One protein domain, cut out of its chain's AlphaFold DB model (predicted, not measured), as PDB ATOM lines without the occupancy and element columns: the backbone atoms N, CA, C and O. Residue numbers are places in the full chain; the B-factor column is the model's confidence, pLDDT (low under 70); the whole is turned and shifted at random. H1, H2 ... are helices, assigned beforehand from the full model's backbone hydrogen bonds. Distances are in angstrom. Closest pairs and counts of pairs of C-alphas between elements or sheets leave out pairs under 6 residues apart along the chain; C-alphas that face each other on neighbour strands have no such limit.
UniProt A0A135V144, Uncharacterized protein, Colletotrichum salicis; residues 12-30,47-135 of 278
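This is residues 12 to 30 and 47 to 135 of the 278 residues of an uncharacterized protein of Colletotrichum salicis (UniProt A0A135V144). A small cluster of short helices has H4 and H2 crossing at its core, with H1 side by side with H2 and H3 packed across part of H4. H5 lies out from this core at the end of a long loop, residues 103 to 125, and residues 77 to 84 stick out. The printed part has 108 residues with five named helices, H1 to H5, and no named strand: all helix. It is compact, radius of gyration of the C-alphas 15.0 A, spanning 47 by 38 by 26 A.

The longest helix, H4, covers residues 87 to 102, 23.0 A, from C-alpha 87 at (-54.639, 40.482, -33.505). H2 covers residues 50 to 62, 18.2 A; H3 residues 68 to 77; H1 residues 12 to 22, from (-39.656, 15.692, -29.010). H5, residues 126 to 134, ends at (-38.433, 45.035, -11.612).

H2, the hub, touches H4 with residues 53 to 57 alone, closest C-alphas Ile 57 and Ala 97 at 5.4 A, only just about perpendicular at 72 degrees. H4 touches H3 with residues 90 to 94 alone, C-alphas of Thr 72 and Glu 90 closest at 7.1 A, a steep tilt of 65 degrees, opposite ways. H2 and H3 only just touch, with 3 pairs of C-alphas within 8 A, Ile 60 and Leu 71 closest at 7.5 A. H1 touches H2, closest C-alphas Leu 17 and His 54 at 6.1 A, a shallow tilt of 17 degrees, the same way. H5 touches no helix; it is close but not clearly touching to H2, closest C-alphas Ile 60 and Ala 126 at 7.2 A. In H1 to H5 every O i to N i+4 pair is within hydrogen-bond range.

The C-alphas farthest apart, of Val 28 and Gly 113, are 47.1 A apart. Residues 31 to 46 are not printed; C-alphas 30 and 47 are 27.5 A apart across this cut. The link H4 to H5 is long. Residues 12 to 30, 78, 80 to 85 and 108 to 116 have pLDDT under 70.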
ATOM      1  N   PRO A  12     -40.519  14.872 -28.160       60.97
ATOM      2  CA  PRO A  12     -39.656  15.692 -29.010       60.97
ATOM      3  C   PRO A  12     -39.976  17.191 -28.955       60.97
ATOM      4  O   PRO A  12     -39.054  17.999 -28.981       60.97
ATOM      5  N   GLN A  13     -41.250  17.579 -28.843       58.22
ATOM      6  CA  GLN A  13     -41.645  18.987 -28.711       58.22
ATOM      7  C   GLN A  13     -41.262  19.557 -27.342       58.22
ATOM      8  O   GLN A  13     -40.724  20.656 -27.276       58.22
ATOM      9  N   LEU A  14     -41.459  18.788 -26.266       59.06
ATOM     10  CA  LEU A  14     -40.971  19.136 -24.925       59.06
ATOM     11  C   LEU A  14     -39.446  19.250 -24.890       59.06
ATOM     12  O   LEU A  14     -38.915  20.164 -24.268       59.06
ATOM     13  N   ARG A  15     -38.746  18.354 -25.595       61.19
ATOM     14  CA  ARG A  15     -37.288  18.382 -25.733       61.19
ATOM     15  C   ARG A  15     -36.824  19.638 -26.460       61.19
ATOM     16  O   ARG A  15     -35.995  20.345 -25.917       61.19
ATOM     17  N   ARG A  16     -37.396  19.955 -27.624       60.16
ATOM     18  CA  ARG A  16     -37.075  21.186 -28.368       60.16
ATOM     19  C   ARG A  16     -37.372  22.444 -27.558       60.16
ATOM     20  O   ARG A  16     -36.593  23.389 -27.579       60.16
ATOM     21  N   LEU A  17     -38.488  22.454 -26.830       56.00
ATOM     22  CA  LEU A  17     -38.831  23.554 -25.934       56.00
ATOM     23  C   LEU A  17     -37.800  23.680 -24.802       56.00
ATOM     24  O   LEU A  17     -37.357  24.785 -24.510       56.00
ATOM     25  N   GLY A  18     -37.373  22.558 -24.219       56.12
ATOM     26  CA  GLY A  18     -36.334  22.516 -23.191       56.12
ATOM     27  C   GLY A  18     -34.948  22.935 -23.692       56.12
ATOM     28  O   GLY A  18     -34.264  23.706 -23.023       56.12
ATOM     29  N   GLU A  19     -34.560  22.491 -24.887       59.53
ATOM     30  CA  GLU A  19     -33.337  22.907 -25.586       59.53
ATOM     31  C   GLU A  19     -33.344  24.420 -25.833       59.53
ATOM     32  O   GLU A  19     -32.365  25.101 -25.562       59.53
ATOM     33  N   ALA A  20     -34.460  24.994 -26.274       50.38
ATOM     34  CA  ALA A  20     -34.519  26.420 -26.595       50.38
ATOM     35  C   ALA A  20     -34.604  27.347 -25.383       50.38
ATOM     36  O   ALA A  20     -34.093  28.477 -25.411       50.38
ATOM     37  N   LEU A  21     -35.289  26.890 -24.335       49.06
ATOM     38  CA  LEU A  21     -35.427  27.635 -23.093       49.06
ATOM     39  C   LEU A  21     -34.150  27.541 -22.241       49.06
ATOM     40  O   LEU A  21     -33.765  28.557 -21.661       49.06
ATOM     41  N   TRP A  22     -33.463  26.388 -22.223       55.12
ATOM     42  CA  TRP A  22     -32.398  26.096 -21.247       55.12
ATOM     43  C   TRP A  22     -31.164  25.341 -21.787       55.12
ATOM     44  O   TRP A  22     -30.368  24.867 -20.983       55.12
ATOM     45  N   ASP A  23     -30.982  25.196 -23.106       50.91
ATOM     46  CA  ASP A  23     -29.868  24.445 -23.731       50.91
ATOM     47  C   ASP A  23     -29.720  22.996 -23.195       50.91
ATOM     48  O   ASP A  23     -28.628  22.432 -23.098       50.91
ATOM     49  N   TRP A  24     -30.845  22.375 -22.820       49.78
ATOM     50  CA  TRP A  24     -30.894  21.094 -22.111       49.78
ATOM     51  C   TRP A  24     -30.912  19.868 -23.044       49.78
ATOM     52  O   TRP A  24     -31.726  19.798 -23.957       49.78
ATOM     53  N   THR A  25     -30.096  18.840 -22.763       44.88
ATOM     54  CA  THR A  25     -30.168  17.508 -23.408       44.88
ATOM     55  C   THR A  25     -30.654  16.432 -22.414       44.88
ATOM     56  O   THR A  25     -29.965  16.151 -21.433       44.88
ATOM     57  N   PRO A  26     -31.840  15.816 -22.609       49.06
ATOM     58  CA  PRO A  26     -32.394  14.853 -21.649       49.06
ATOM     59  C   PRO A  26     -31.982  13.386 -21.914       49.06
ATOM     60  O   PRO A  26     -31.875  12.961 -23.065       49.06
ATOM     61  N   CYS A  27     -31.835  12.591 -20.841       38.62
ATOM     62  CA  CYS A  27     -31.696  11.120 -20.868       38.62
ATOM     63  C   CYS A  27     -33.034  10.411 -21.198       38.62
ATOM     64  O   CYS A  27     -34.107  10.959 -20.950       38.62
ATOM     65  N   VAL A  28     -32.982   9.202 -21.771       44.59
ATOM     66  CA  VAL A  28     -34.128   8.491 -22.391       44.59
ATOM     67  C   VAL A  28     -34.885   7.579 -21.393       44.59
ATOM     68  O   VAL A  28     -34.226   6.816 -20.701       44.59
ATOM     69  N   ASP A  29     -36.232   7.688 -21.297       46.28
ATOM     70  CA  ASP A  29     -37.250   6.607 -21.507       46.28
ATOM     71  C   ASP A  29     -38.664   6.804 -20.866       46.28
ATOM     72  O   ASP A  29     -38.883   7.608 -19.963       46.28
ATOM     73  N   ASP A  30     -39.644   6.152 -21.527       39.84
ATOM     74  CA  ASP A  30     -41.057   5.700 -21.319       39.84
ATOM     75  C   ASP A  30     -42.382   6.510 -21.103       39.84
ATOM     76  O   ASP A  30     -42.560   7.342 -20.214       39.84
ATOM     77  N   LEU A  47     -50.798  30.531 -32.425       84.94
ATOM     78  CA  LEU A  47     -49.900  29.412 -32.128       84.94
ATOM     79  C   LEU A  47     -50.541  28.113 -32.604       84.94
ATOM     80  O   LEU A  47     -51.544  27.686 -32.046       84.94
ATOM     81  N   ARG A  48     -49.954  27.464 -33.612       83.44
ATOM     82  CA  ARG A  48     -50.479  26.200 -34.163       83.44
ATOM     83  C   ARG A  48     -49.721  24.990 -33.635       83.44
ATOM     84  O   ARG A  48     -50.149  23.850 -33.789       83.44
ATOM     85  N   SER A  49     -48.549  25.237 -33.064       84.94
ATOM     86  CA  SER A  49     -47.627  24.208 -32.614       84.94
ATOM     87  C   SER A  49     -46.668  24.748 -31.555       84.94
ATOM     88  O   SER A  49     -46.454  25.954 -31.430       84.94
ATOM     89  N   HIS A  50     -46.008  23.839 -30.840       83.75
ATOM     90  CA  HIS A  50     -44.868  24.200 -29.999       83.75
ATOM     91  C   HIS A  50     -43.694  24.757 -30.806       83.75
ATOM     92  O   HIS A  50     -42.955  25.580 -30.279       83.75
ATOM     93  N   ASP A  51     -43.541  24.359 -32.076       87.31
ATOM     94  CA  ASP A  51     -42.526  24.942 -32.955       87.31
ATOM     95  C   ASP A  51     -42.808  26.440 -33.172       87.31
ATOM     96  O   ASP A  51     -41.875  27.235 -33.227       87.31
ATOM     97  N   ASP A  52     -44.074  26.873 -33.211       88.69
ATOM     98  CA  ASP A  52     -44.394  28.301 -33.290       88.69
ATOM     99  C   ASP A  52     -43.990  29.046 -32.014       88.69
ATOM    100  O   ASP A  52     -43.332  30.087 -32.094       88.69
ATOM    101  N   GLN A  53     -44.305  28.485 -30.844       89.75
ATOM    102  CA  GLN A  53     -43.902  29.059 -29.558       89.75
ATOM    103  C   GLN A  53     -42.373  29.117 -29.423       89.75
ATOM    104  O   GLN A  53     -41.825  30.145 -29.031       89.75
ATOM    105  N   HIS A  54     -41.681  28.046 -29.806       88.44
ATOM    106  CA  HIS A  54     -40.226  27.983 -29.882       88.44
ATOM    107  C   HIS A  54     -39.667  29.072 -30.804       88.44
ATOM    108  O   HIS A  54     -38.776  29.822 -30.414       88.44
ATOM    109  N   ASN A  55     -40.213  29.201 -32.014       92.44
ATOM    110  CA  ASN A  55     -39.759  30.195 -32.980       92.44
ATOM    111  C   ASN A  55     -39.981  31.628 -32.478       92.44
ATOM    112  O   ASN A  55     -39.142  32.484 -32.739       92.44
ATOM    113  N   LEU A  56     -41.063  31.890 -31.733       93.69
ATOM    114  CA  LEU A  56     -41.261  33.179 -31.063       93.69
ATOM    115  C   LEU A  56     -40.209  33.424 -29.982       93.69
ATOM    116  O   LEU A  56     -39.642  34.511 -29.931       93.69
ATOM    117  N   ILE A  57     -39.922  32.426 -29.142       93.62
ATOM    118  CA  ILE A  57     -38.880  32.530 -28.112       93.62
ATOM    119  C   ILE A  57     -37.530  32.849 -28.760       93.62
ATOM    120  O   ILE A  57     -36.858  33.783 -28.332       93.62
ATOM    121  N   VAL A  58     -37.151  32.126 -29.819       92.62
ATOM    122  CA  VAL A  58     -35.907  32.379 -30.563       92.62
ATOM    123  C   VAL A  58     -35.907  33.784 -31.166       92.62
ATOM    124  O   VAL A  58     -34.938  34.517 -30.975       92.62
ATOM    125  N   LEU A  59     -37.000  34.192 -31.820       94.44
ATOM    126  CA  LEU A  59     -37.127  35.525 -32.410       94.44
ATOM    127  C   LEU A  59     -36.920  36.627 -31.360       94.44
ATOM    128  O   LEU A  59     -36.142  37.549 -31.599       94.44
ATOM    129  N   ILE A  60     -37.571  36.513 -30.199       93.94
ATOM    130  CA  ILE A  60     -37.452  37.484 -29.102       93.94
ATOM    131  C   ILE A  60     -36.028  37.473 -28.525       93.94
ATOM    132  O   ILE A  60     -35.447  38.541 -28.333       93.94
ATOM    133  N   LYS A  61     -35.437  36.290 -28.287       91.06
ATOM    134  CA  LYS A  61     -34.063  36.144 -27.762       91.06
ATOM    135  C   LYS A  61     -33.017  36.781 -28.669       91.06
ATOM    136  O   LYS A  61     -32.060  37.363 -28.168       91.06
ATOM    137  N   SER A  62     -33.191  36.676 -29.981       91.31
ATOM    138  CA  SER A  62     -32.264  37.256 -30.955       91.31
ATOM    139  C   SER A  62     -32.461  38.759 -31.176       91.31
ATOM    140  O   SER A  62     -31.571  39.394 -31.731       91.31
ATOM    141  N   ASN A  63     -33.588  39.335 -30.739       93.06
ATOM    142  CA  ASN A  63     -33.996  40.705 -31.070       93.06
ATOM    143  C   ASN A  63     -34.562  41.459 -29.854       93.06
ATOM    144  O   ASN A  63     -35.643  42.045 -29.908       93.06
ATOM    145  N   THR A  64     -33.826  41.456 -28.741       92.50
ATOM    146  CA  THR A  64     -34.298  41.979 -27.443       92.50
ATOM    147  C   THR A  64     -34.586  43.475 -27.432       92.50
ATOM    148  O   THR A  64     -35.378  43.923 -26.604       92.50
ATOM    149  N   GLU A  65     -33.963  44.216 -28.351       93.88
ATOM    150  CA  GLU A  65     -34.069  45.673 -28.512       93.88
ATOM    151  C   GLU A  65     -35.087  46.089 -29.583       93.88
ATOM    152  O   GLU A  65     -35.289  47.277 -29.830       93.88
ATOM    153  N   ILE A  66     -35.732  45.126 -30.243       95.81
ATOM    154  CA  ILE A  66     -36.756  45.408 -31.246       95.81
ATOM    155  C   ILE A  66     -38.111  45.547 -30.557       95.81
ATOM    156  O   ILE A  66     -38.446  44.814 -29.622       95.81
ATOM    157  N   GLN A  67     -38.908  46.511 -31.018       96.50
ATOM    158  CA  GLN A  67     -40.220  46.765 -30.438       96.50
ATOM    159  C   GLN A  67     -41.172  45.606 -30.724       96.50
ATOM    160  O   GLN A  67     -41.199  45.048 -31.826       96.50
ATOM    161  N   ARG A  68     -42.041  45.308 -29.756       94.50
ATOM    162  CA  ARG A  68     -43.046  44.245 -29.860       94.50
ATOM    163  C   ARG A  68     -43.855  44.303 -31.157       94.50
ATOM    164  O   ARG A  68     -44.082  43.266 -31.776       94.50
ATOM    165  N   VAL A  69     -44.292  45.492 -31.582       93.56
ATOM    166  CA  VAL A  69     -45.078  45.665 -32.818       93.56
ATOM    167  C   VAL A  69     -44.315  45.221 -34.063       93.56
ATOM    168  O   VAL A  69     -44.902  44.606 -34.953       93.56
ATOM    169  N   GLN A  70     -43.009  45.482 -34.110       94.50
ATOM    170  CA  GLN A  70     -42.157  45.094 -35.229       94.50
ATOM    171  C   GLN A  70     -41.972  43.576 -35.239       94.50
ATOM    172  O   GLN A  70     -42.219  42.963 -36.270       94.50
ATOM    173  N   LEU A  71     -41.677  42.967 -34.082       94.12
ATOM    174  CA  LEU A  71     -41.557  41.507 -33.954       94.12
ATOM    175  C   LEU A  71     -42.858  40.781 -34.312       94.12
ATOM    176  O   LEU A  71     -42.835  39.760 -34.994       94.12
ATOM    177  N   THR A  72     -43.997  41.315 -33.864       92.06
ATOM    178  CA  THR A  72     -45.322  40.748 -34.162       92.06
ATOM    179  C   THR A  72     -45.577  40.789 -35.665       92.06
ATOM    180  O   THR A  72     -45.906  39.771 -36.271       92.06
ATOM    181  N   THR A  73     -45.332  41.947 -36.286       90.44
ATOM    182  CA  THR A  73     -45.480  42.116 -37.735       90.44
ATOM    183  C   THR A  73     -44.548  41.170 -38.492       90.44
ATOM    184  O   THR A  73     -45.003  40.459 -39.382       90.44
ATOM    185  N   GLU A  74     -43.267  41.108 -38.130       90.81
ATOM    186  CA  GLU A  74     -42.272  40.238 -38.769       90.81
ATOM    187  C   GLU A  74     -42.679  38.761 -38.710       90.81
ATOM    188  O   GLU A  74     -42.675  38.070 -39.730       90.81
ATOM    189  N   TYR A  75     -43.085  38.286 -37.531       90.75
ATOM    190  CA  TYR A  75     -43.400  36.878 -37.321       90.75
ATOM    191  C   TYR A  75     -44.654  36.423 -38.078       90.75
ATOM    192  O   TYR A  75     -44.677  35.314 -38.629       90.75
ATOM    193  N   PHE A  76     -45.699  37.258 -38.102       88.50
ATOM    194  CA  PHE A  76     -46.998  36.882 -38.660       88.50
ATOM    195  C   PHE A  76     -47.157  37.246 -40.146       88.50
ATOM    196  O   PHE A  76     -47.759  36.460 -40.882       88.50
ATOM    197  N   THR A  77     -46.516  38.313 -40.653       83.25
ATOM    198  CA  THR A  77     -46.629  38.740 -42.072       83.25
ATOM    199  C   THR A  77     -46.262  37.624 -43.058       83.25
ATOM    200  O   THR A  77     -46.941  37.446 -44.069       83.25
ATOM    201  N   GLY A  78     -45.243  36.810 -42.755       69.12
ATOM    202  CA  GLY A  78     -44.848  35.665 -43.590       69.12
ATOM    203  C   GLY A  78     -45.726  34.412 -43.438       69.12
ATOM    204  O   GLY A  78     -45.640  33.500 -44.259       69.12
ATOM    205  N   ARG A  79     -46.572  34.348 -42.401       70.19
ATOM    206  CA  ARG A  79     -47.384  33.174 -42.022       70.19
ATOM    207  C   ARG A  79     -48.874  33.294 -42.375       70.19
ATOM    208  O   ARG A  79     -49.585  32.287 -42.299       70.19
ATOM    209  N   HIS A  80     -49.351  34.472 -42.787       62.88
ATOM    210  CA  HIS A  80     -50.758  34.706 -43.152       62.88
ATOM    211  C   HIS A  80     -51.165  34.195 -44.545       62.88
ATOM    212  O   HIS A  80     -52.281  34.472 -44.985       62.88
ATOM    213  N   VAL A  81     -50.316  33.458 -45.271       57.19
ATOM    214  CA  VAL A  81     -50.702  32.918 -46.585       57.19
ATOM    215  C   VAL A  81     -51.807  31.866 -46.397       57.19
ATOM    216  O   VAL A  81     -51.537  30.697 -46.136       57.19
ATOM    217  N   GLY A  82     -53.067  32.305 -46.492       56.12
ATOM    218  CA  GLY A  82     -54.265  31.461 -46.493       56.12
ATOM    219  C   GLY A  82     -55.071  31.366 -45.188       56.12
ATOM    220  O   GLY A  82     -56.065  30.645 -45.190       56.12
ATOM    221  N   ARG A  83     -54.714  32.061 -44.092       58.47
ATOM    222  CA  ARG A  83     -55.516  32.088 -42.843       58.47
ATOM    223  C   ARG A  83     -55.431  33.429 -42.108       58.47
ATOM    224  O   ARG A  83     -54.355  34.015 -42.009       58.47
ATOM    225  N   ASN A  84     -56.563  33.849 -41.538       61.47
ATOM    226  CA  ASN A  84     -56.686  35.031 -40.684       61.47
ATOM    227  C   ASN A  84     -56.423  34.640 -39.222       61.47
ATOM    228  O   ASN A  84     -57.130  33.793 -38.680       61.47
ATOM    229  N   THR A  85     -55.441  35.264 -38.582       65.94
ATOM    230  CA  THR A  85     -55.278  35.254 -37.120       65.94
ATOM    231  C   THR A  85     -55.952  36.489 -36.534       65.94
ATOM    232  O   THR A  85     -56.141  37.501 -37.216       65.94
ATOM    233  N   VAL A  86     -56.370  36.405 -35.273       77.00
ATOM    234  CA  VAL A  86     -56.946  37.550 -34.559       77.00
ATOM    235  C   VAL A  86     -55.801  38.338 -33.913       77.00
ATOM    236  O   VAL A  86     -55.004  37.726 -33.200       77.00
ATOM    237  N   PRO A  87     -55.721  39.676 -34.079       80.94
ATOM    238  CA  PRO A  87     -54.639  40.482 -33.505       80.94
ATOM    239  C   PRO A  87     -54.433  40.293 -31.994       80.94
ATOM    240  O   PRO A  87     -53.312  40.376 -31.503       80.94
ATOM    241  N   GLU A  88     -55.496  40.009 -31.240       80.00
ATOM    242  CA  GLU A  88     -55.390  39.721 -29.803       80.00
ATOM    243  C   GLU A  88     -54.726  38.372 -29.504       80.00
ATOM    244  O   GLU A  88     -53.960  38.255 -28.547       80.00
ATOM    245  N   ASP A  89     -54.947  37.366 -30.349       82.88
ATOM    246  CA  ASP A  89     -54.334  36.049 -30.180       82.88
ATOM    247  C   ASP A  89     -52.833  36.083 -30.520       82.88
ATOM    248  O   ASP A  89     -52.011  35.441 -29.870       82.88
ATOM    249  N   GLU A  90     -52.434  36.918 -31.485       87.94
ATOM    250  CA  GLU A  90     -51.020  37.217 -31.761       87.94
ATOM    251  C   GLU A  90     -50.329  37.853 -30.551       87.94
ATOM    252  O   GLU A  90     -49.213  37.471 -30.179       87.94
ATOM    253  N   LYS A  91     -51.001  38.794 -29.878       86.00
ATOM    254  CA  LYS A  91     -50.477  39.377 -28.639       86.00
ATOM    255  C   LYS A  91     -50.370  38.314 -27.544       86.00
ATOM    256  O   LYS A  91     -49.342  38.239 -26.866       86.00
ATOM    257  N   LEU A  92     -51.380  37.464 -27.378       86.00
ATOM    258  CA  LEU A  92     -51.339  36.384 -26.394       86.00
ATOM    259  C   LEU A  92     -50.164  35.426 -26.645       86.00
ATOM    260  O   LEU A  92     -49.463  35.065 -25.698       86.00
ATOM    261  N   ALA A  93     -49.884  35.091 -27.906       90.94
ATOM    262  CA  ALA A  93     -48.754  34.250 -28.294       90.94
ATOM    263  C   ALA A  93     -47.403  34.813 -27.809       90.94
ATOM    264  O   ALA A  93     -46.590  34.090 -27.228       90.94
ATOM    265  N   PHE A  94     -47.187  36.120 -27.973       93.12
ATOM    266  CA  PHE A  94     -45.992  36.805 -27.466       93.12
ATOM    267  C   PHE A  94     -45.929  36.832 -25.932       93.12
ATOM    268  O   PHE A  94     -44.857  36.626 -25.362       93.12
ATOM    269  N   ASN A  95     -47.063  37.027 -25.247       91.44
ATOM    270  CA  ASN A  95     -47.103  36.979 -23.780       91.44
ATOM    271  C   ASN A  95     -46.748  35.575 -23.263       91.44
ATOM    272  O   ASN A  95     -46.014  35.442 -22.283       91.44
ATOM    273  N   LEU A  96     -47.220  34.523 -23.941       90.81
ATOM    274  CA  LEU A  96     -46.875  33.136 -23.624       90.81
ATOM    275  C   LEU A  96     -45.388  32.842 -23.850       90.81
ATOM    276  O   LEU A  96     -44.785  32.137 -23.042       90.81
ATOM    277  N   ALA A  97     -44.785  33.391 -24.907       94.06
ATOM    278  CA  ALA A  97     -43.350  33.261 -25.155       94.06
ATOM    279  C   ALA A  97     -42.516  33.925 -24.043       94.06
ATOM    280  O   ALA A  97     -41.599  33.298 -23.514       94.06
ATOM    281  N   ILE A  98     -42.878  35.144 -23.619       93.19
ATOM    282  CA  ILE A  98     -42.241  35.825 -22.477       93.19
ATOM    283  C   ILE A  98     -42.405  35.023 -21.188       93.19
ATOM    284  O   ILE A  98     -41.423  34.807 -20.476       93.19
ATOM    285  N   LYS A  99     -43.620  34.543 -20.904       91.81
ATOM    286  CA  LYS A  99     -43.889  33.752 -19.704       91.81
ATOM    287  C   LYS A  99     -43.048  32.479 -19.671       91.81
ATOM    288  O   LYS A  99     -42.447  32.193 -18.646       91.81
ATOM    289  N   ALA A 100     -42.967  31.750 -20.782       91.12
ATOM    290  CA  ALA A 100     -42.160  30.535 -20.868       91.12
ATOM    291  C   ALA A 100     -40.657  30.813 -20.704       91.12
ATOM    292  O   ALA A 100     -39.949  30.032 -20.078       91.12
ATOM    293  N   MET A 101     -40.174  31.928 -21.255       90.75
ATOM    294  CA  MET A 101     -38.756  32.285 -21.248       90.75
ATOM    295  C   MET A 101     -38.271  32.863 -19.917       90.75
ATOM    296  O   MET A 101     -37.133  32.613 -19.528       90.75
ATOM    297  N   LEU A 102     -39.098  33.669 -19.248       92.06
ATOM    298  CA  LEU A 102     -38.678  34.487 -18.105       92.06
ATOM    299  C   LEU A 102     -39.435  34.177 -16.816       92.06
ATOM    300  O   LEU A 102     -39.074  34.714 -15.773       92.06
ATOM    301  N   MET A 103     -40.489  33.357 -16.882       94.06
ATOM    302  CA  MET A 103     -41.415  33.130 -15.771       94.06
ATOM    303  C   MET A 103     -42.040  34.439 -15.262       94.06
ATOM    304  O   MET A 103     -42.248  34.637 -14.072       94.06
ATOM    305  N   ILE A 104     -42.331  35.359 -16.186       91.19
ATOM    306  CA  ILE A 104     -42.987  36.643 -15.918       91.19
ATOM    307  C   ILE A 104     -44.322  36.643 -16.651       91.19
ATOM    308  O   ILE A 104     -44.356  36.511 -17.877       91.19
ATOM    309  N   SER A 105     -45.429  36.817 -15.930       87.44
ATOM    310  CA  SER A 105     -46.711  37.056 -16.595       87.44
ATOM    311  C   SER A 105     -46.774  38.507 -17.060       87.44
ATOM    312  O   SER A 105     -46.406  39.424 -16.327       87.44
ATOM    313  N   CYS A 106     -47.256  38.723 -18.279       85.00
ATOM    314  CA  CYS A 106     -47.532  40.055 -18.789       85.00
ATOM    315  C   CYS A 106     -48.864  40.089 -19.541       85.00
ATOM    316  O   CYS A 106     -49.311  39.086 -20.109       85.00
ATOM    317  N   SER A 107     -49.480  41.265 -19.544       80.75
ATOM    318  CA  SER A 107     -50.713  41.569 -20.265       80.75
ATOM    319  C   SER A 107     -50.411  42.422 -21.496       80.75
ATOM    320  O   SER A 107     -49.338  43.015 -21.624       80.75
ATOM    321  N   HIS A 108     -51.342  42.449 -22.447       68.31
ATOM    322  CA  HIS A 108     -51.278  43.352 -23.603       68.31
ATOM    323  C   HIS A 108     -52.191  44.582 -23.446       68.31
ATOM    324  O   HIS A 108     -52.064  45.530 -24.217       68.31
ATOM    325  N   GLU A 109     -53.049  44.584 -22.423       68.38
ATOM    326  CA  GLU A 109     -53.897  45.700 -21.989       68.38
ATOM    327  C   GLU A 109     -53.711  45.937 -20.488       68.38
ATOM    328  O   GLU A 109     -53.219  45.058 -19.782       68.38
ATOM    329  N   GLU A 110     -54.080  47.126 -20.010       62.69
ATOM    330  CA  GLU A 110     -54.101  47.452 -18.582       62.69
ATOM    331  C   GLU A 110     -55.353  46.828 -17.938       62.69
ATOM    332  O   GLU A 110     -56.464  47.290 -18.205       62.69
ATOM    333  N   PRO A 111     -55.224  45.770 -17.116       59.81
ATOM    334  CA  PRO A 111     -56.362  45.212 -16.407       59.81
ATOM    335  C   PRO A 111     -56.919  46.222 -15.402       59.81
ATOM    336  O   PRO A 111     -56.199  46.797 -14.584       59.81
ATOM    337  N   ALA A 112     -58.237  46.416 -15.447       55.12
ATOM    338  CA  ALA A 112     -58.933  47.278 -14.507       55.12
ATOM    339  C   ALA A 112     -58.770  46.749 -13.071       55.12
ATOM    340  O   ALA A 112     -59.157  45.623 -12.766       55.12
ATOM    341  N   GLY A 113     -58.224  47.584 -12.184       55.50
ATOM    342  CA  GLY A 113     -58.115  47.290 -10.753       55.50
ATOM    343  C   GLY A 113     -56.865  46.515 -10.326       55.50
ATOM    344  O   GLY A 113     -56.739  46.213  -9.140       55.50
ATOM    345  N   GLU A 114     -55.929  46.215 -11.232       57.50
ATOM    346  CA  GLU A 114     -54.631  45.672 -10.827       57.50
ATOM    347  C   GLU A 114     -53.710  46.818 -10.388       57.50
ATOM    348  O   GLU A 114     -53.511  47.792 -11.110       57.50
ATOM    349  N   ILE A 115     -53.160  46.714  -9.178       56.41
ATOM    350  CA  ILE A 115     -52.275  47.740  -8.598       56.41
ATOM    351  C   ILE A 115     -50.912  47.758  -9.319       56.41
ATOM    352  O   ILE A 115     -50.177  48.739  -9.231       56.41
ATOM    353  N   ASP A 116     -50.570  46.688 -10.048       60.88
ATOM    354  CA  ASP A 116     -49.270  46.528 -10.702       60.88
ATOM    355  C   ASP A 116     -49.318  45.715 -12.010       60.88
ATOM    356  O   ASP A 116     -48.806  44.588 -12.082       60.88
ATOM    357  N   PRO A 117     -49.956  46.247 -13.062       71.50
ATOM    358  CA  PRO A 117     -50.059  45.526 -14.314       71.50
ATOM    359  C   PRO A 117     -48.718  45.559 -15.063       71.50
ATOM    360  O   PRO A 117     -48.260  46.605 -15.529       71.50
ATOM    361  N   CYS A 118     -48.089  44.393 -15.241       84.12
ATOM    362  CA  CYS A 118     -46.951  44.248 -16.154       84.12
ATOM    363  C   CYS A 118     -47.488  44.151 -17.580       84.12
ATOM    364  O   CYS A 118     -47.857  43.077 -18.058       84.12
ATOM    365  N   VAL A 119     -47.598  45.297 -18.246       88.50
ATOM    366  CA  VAL A 119     -48.108  45.385 -19.616       88.50
ATOM    367  C   VAL A 119     -46.947  45.519 -20.584       88.50
ATOM    368  O   VAL A 119     -46.209  46.500 -20.522       88.50
ATOM    369  N   TRP A 120     -46.824  44.578 -21.524       91.44
ATOM    370  CA  TRP A 120     -45.853  44.687 -22.609       91.44
ATOM    371  C   TRP A 120     -46.471  45.422 -23.798       91.44
ATOM    372  O   TRP A 120     -47.143  44.834 -24.651       91.44
ATOM    373  N   ARG A 121     -46.289  46.741 -23.836       90.56
ATOM    374  CA  ARG A 121     -46.907  47.620 -24.834       90.56
ATOM    375  C   ARG A 121     -46.269  47.448 -26.215       90.56
ATOM    376  O   ARG A 121     -45.135  47.009 -26.367       90.56
ATOM    377  N   LYS A 122     -47.007  47.847 -27.253       91.62
ATOM    378  CA  LYS A 122     -46.607  47.699 -28.665       91.62
ATOM    379  C   LYS A 122     -45.258  48.351 -29.009       91.62
ATOM    380  O   LYS A 122     -44.525  47.833 -29.844       91.62
ATOM    381  N   ASN A 123     -44.952  49.477 -28.373       93.19
ATOM    382  CA  ASN A 123     -43.751  50.282 -28.587       93.19
ATOM    383  C   ASN A 123     -42.618  49.936 -27.614       93.19
ATOM    384  O   ASN A 123     -41.635  50.665 -27.587       93.19
ATOM    385  N   GLN A 124     -42.772  48.879 -26.811       93.69
ATOM    386  CA  GLN A 124     -41.762  48.452 -25.854       93.69
ATOM    387  C   GLN A 124     -40.937  47.289 -26.390       93.69
ATOM    388  O   GLN A 124     -41.457  46.400 -27.080       93.69
ATOM    389  N   THR A 125     -39.662  47.267 -26.030       95.19
ATOM    390  CA  THR A 125     -38.767  46.130 -26.265       95.19
ATOM    391  C   THR A 125     -38.942  45.061 -25.179       95.19
ATOM    392  O   THR A 125     -39.602  45.288 -24.158       95.19
ATOM    393  N   ALA A 126     -38.377  43.868 -25.385       93.50
ATOM    394  CA  ALA A 126     -38.386  42.833 -24.349       93.50
ATOM    395  C   ALA A 126     -37.521  43.241 -23.143       93.50
ATOM    396  O   ALA A 126     -37.873  42.938 -22.003       93.50
ATOM    397  N   ARG A 127     -36.419  43.966 -23.378       92.06
ATOM    398  CA  ARG A 127     -35.555  44.479 -22.308       92.06
ATOM    399  C   ARG A 127     -36.270  45.537 -21.469       92.06
ATOM    400  O   ARG A 127     -36.262  45.443 -20.247       92.06
ATOM    401  N   GLU A 128     -36.960  46.479 -22.111       92.88
ATOM    402  CA  GLU A 128     -37.748  47.503 -21.415       92.88
ATOM    403  C   GLU A 128     -38.857  46.894 -20.551       92.88
ATOM    404  O   GLU A 128     -39.068  47.345 -19.426       92.88
ATOM    405  N   LEU A 129     -39.536  45.846 -21.039       92.88
ATOM    406  CA  LEU A 129     -40.528  45.110 -20.252       92.88
ATOM    407  C   LEU A 129     -39.927  44.591 -18.943       92.88
ATOM    408  O   LEU A 129     -40.513  44.787 -17.880       92.88
ATOM    409  N   VAL A 130     -38.771  43.931 -19.021       91.56
ATOM    410  CA  VAL A 130     -38.110  43.361 -17.842       91.56
ATOM    411  C   VAL A 130     -37.625  44.457 -16.905       91.56
ATOM    412  O   VAL A 130     -37.846  44.358 -15.701       91.56
ATOM    413  N   SER A 131     -37.039  45.531 -17.438       88.69
ATOM    414  CA  SER A 131     -36.657  46.685 -16.624       88.69
ATOM    415  C   SER A 131     -37.856  47.239 -15.858       88.69
ATOM    416  O   SER A 131     -37.762  47.412 -14.651       88.69
ATOM    417  N   ILE A 132     -39.005  47.437 -16.510       87.62
ATOM    418  CA  ILE A 132     -40.224  47.945 -15.859       87.62
ATOM    419  C   ILE A 132     -40.773  46.950 -14.831       87.62
ATOM    420  O   ILE A 132     -41.187  47.366 -13.751       87.62
ATOM    421  N   ALA A 133     -40.743  45.649 -15.135       88.06
ATOM    422  CA  ALA A 133     -41.239  44.603 -14.243       88.06
ATOM    423  C   ALA A 133     -40.510  44.562 -12.887       88.06
ATOM    424  O   ALA A 133     -41.098  44.104 -11.908       88.06
ATOM    425  N   PHE A 134     -39.265  45.054 -12.821       85.75
ATOM    426  CA  PHE A 134     -38.433  45.035 -11.612       85.75
ATOM    427  C   PHE A 134     -37.859  46.406 -11.211       85.75
ATOM    428  O   PHE A 134     -37.057  46.471 -10.285       85.75
ATOM    429  N   ALA A 135     -38.285  47.517 -11.826       72.88
ATOM    430  CA  ALA A 135     -37.777  48.878 -11.560       72.88
ATOM    431  C   ALA A 135     -38.124  49.445 -10.164       72.88
ATOM    432  O   ALA A 135     -38.009  50.647  -9.924       72.88
TER     433      ALA A 135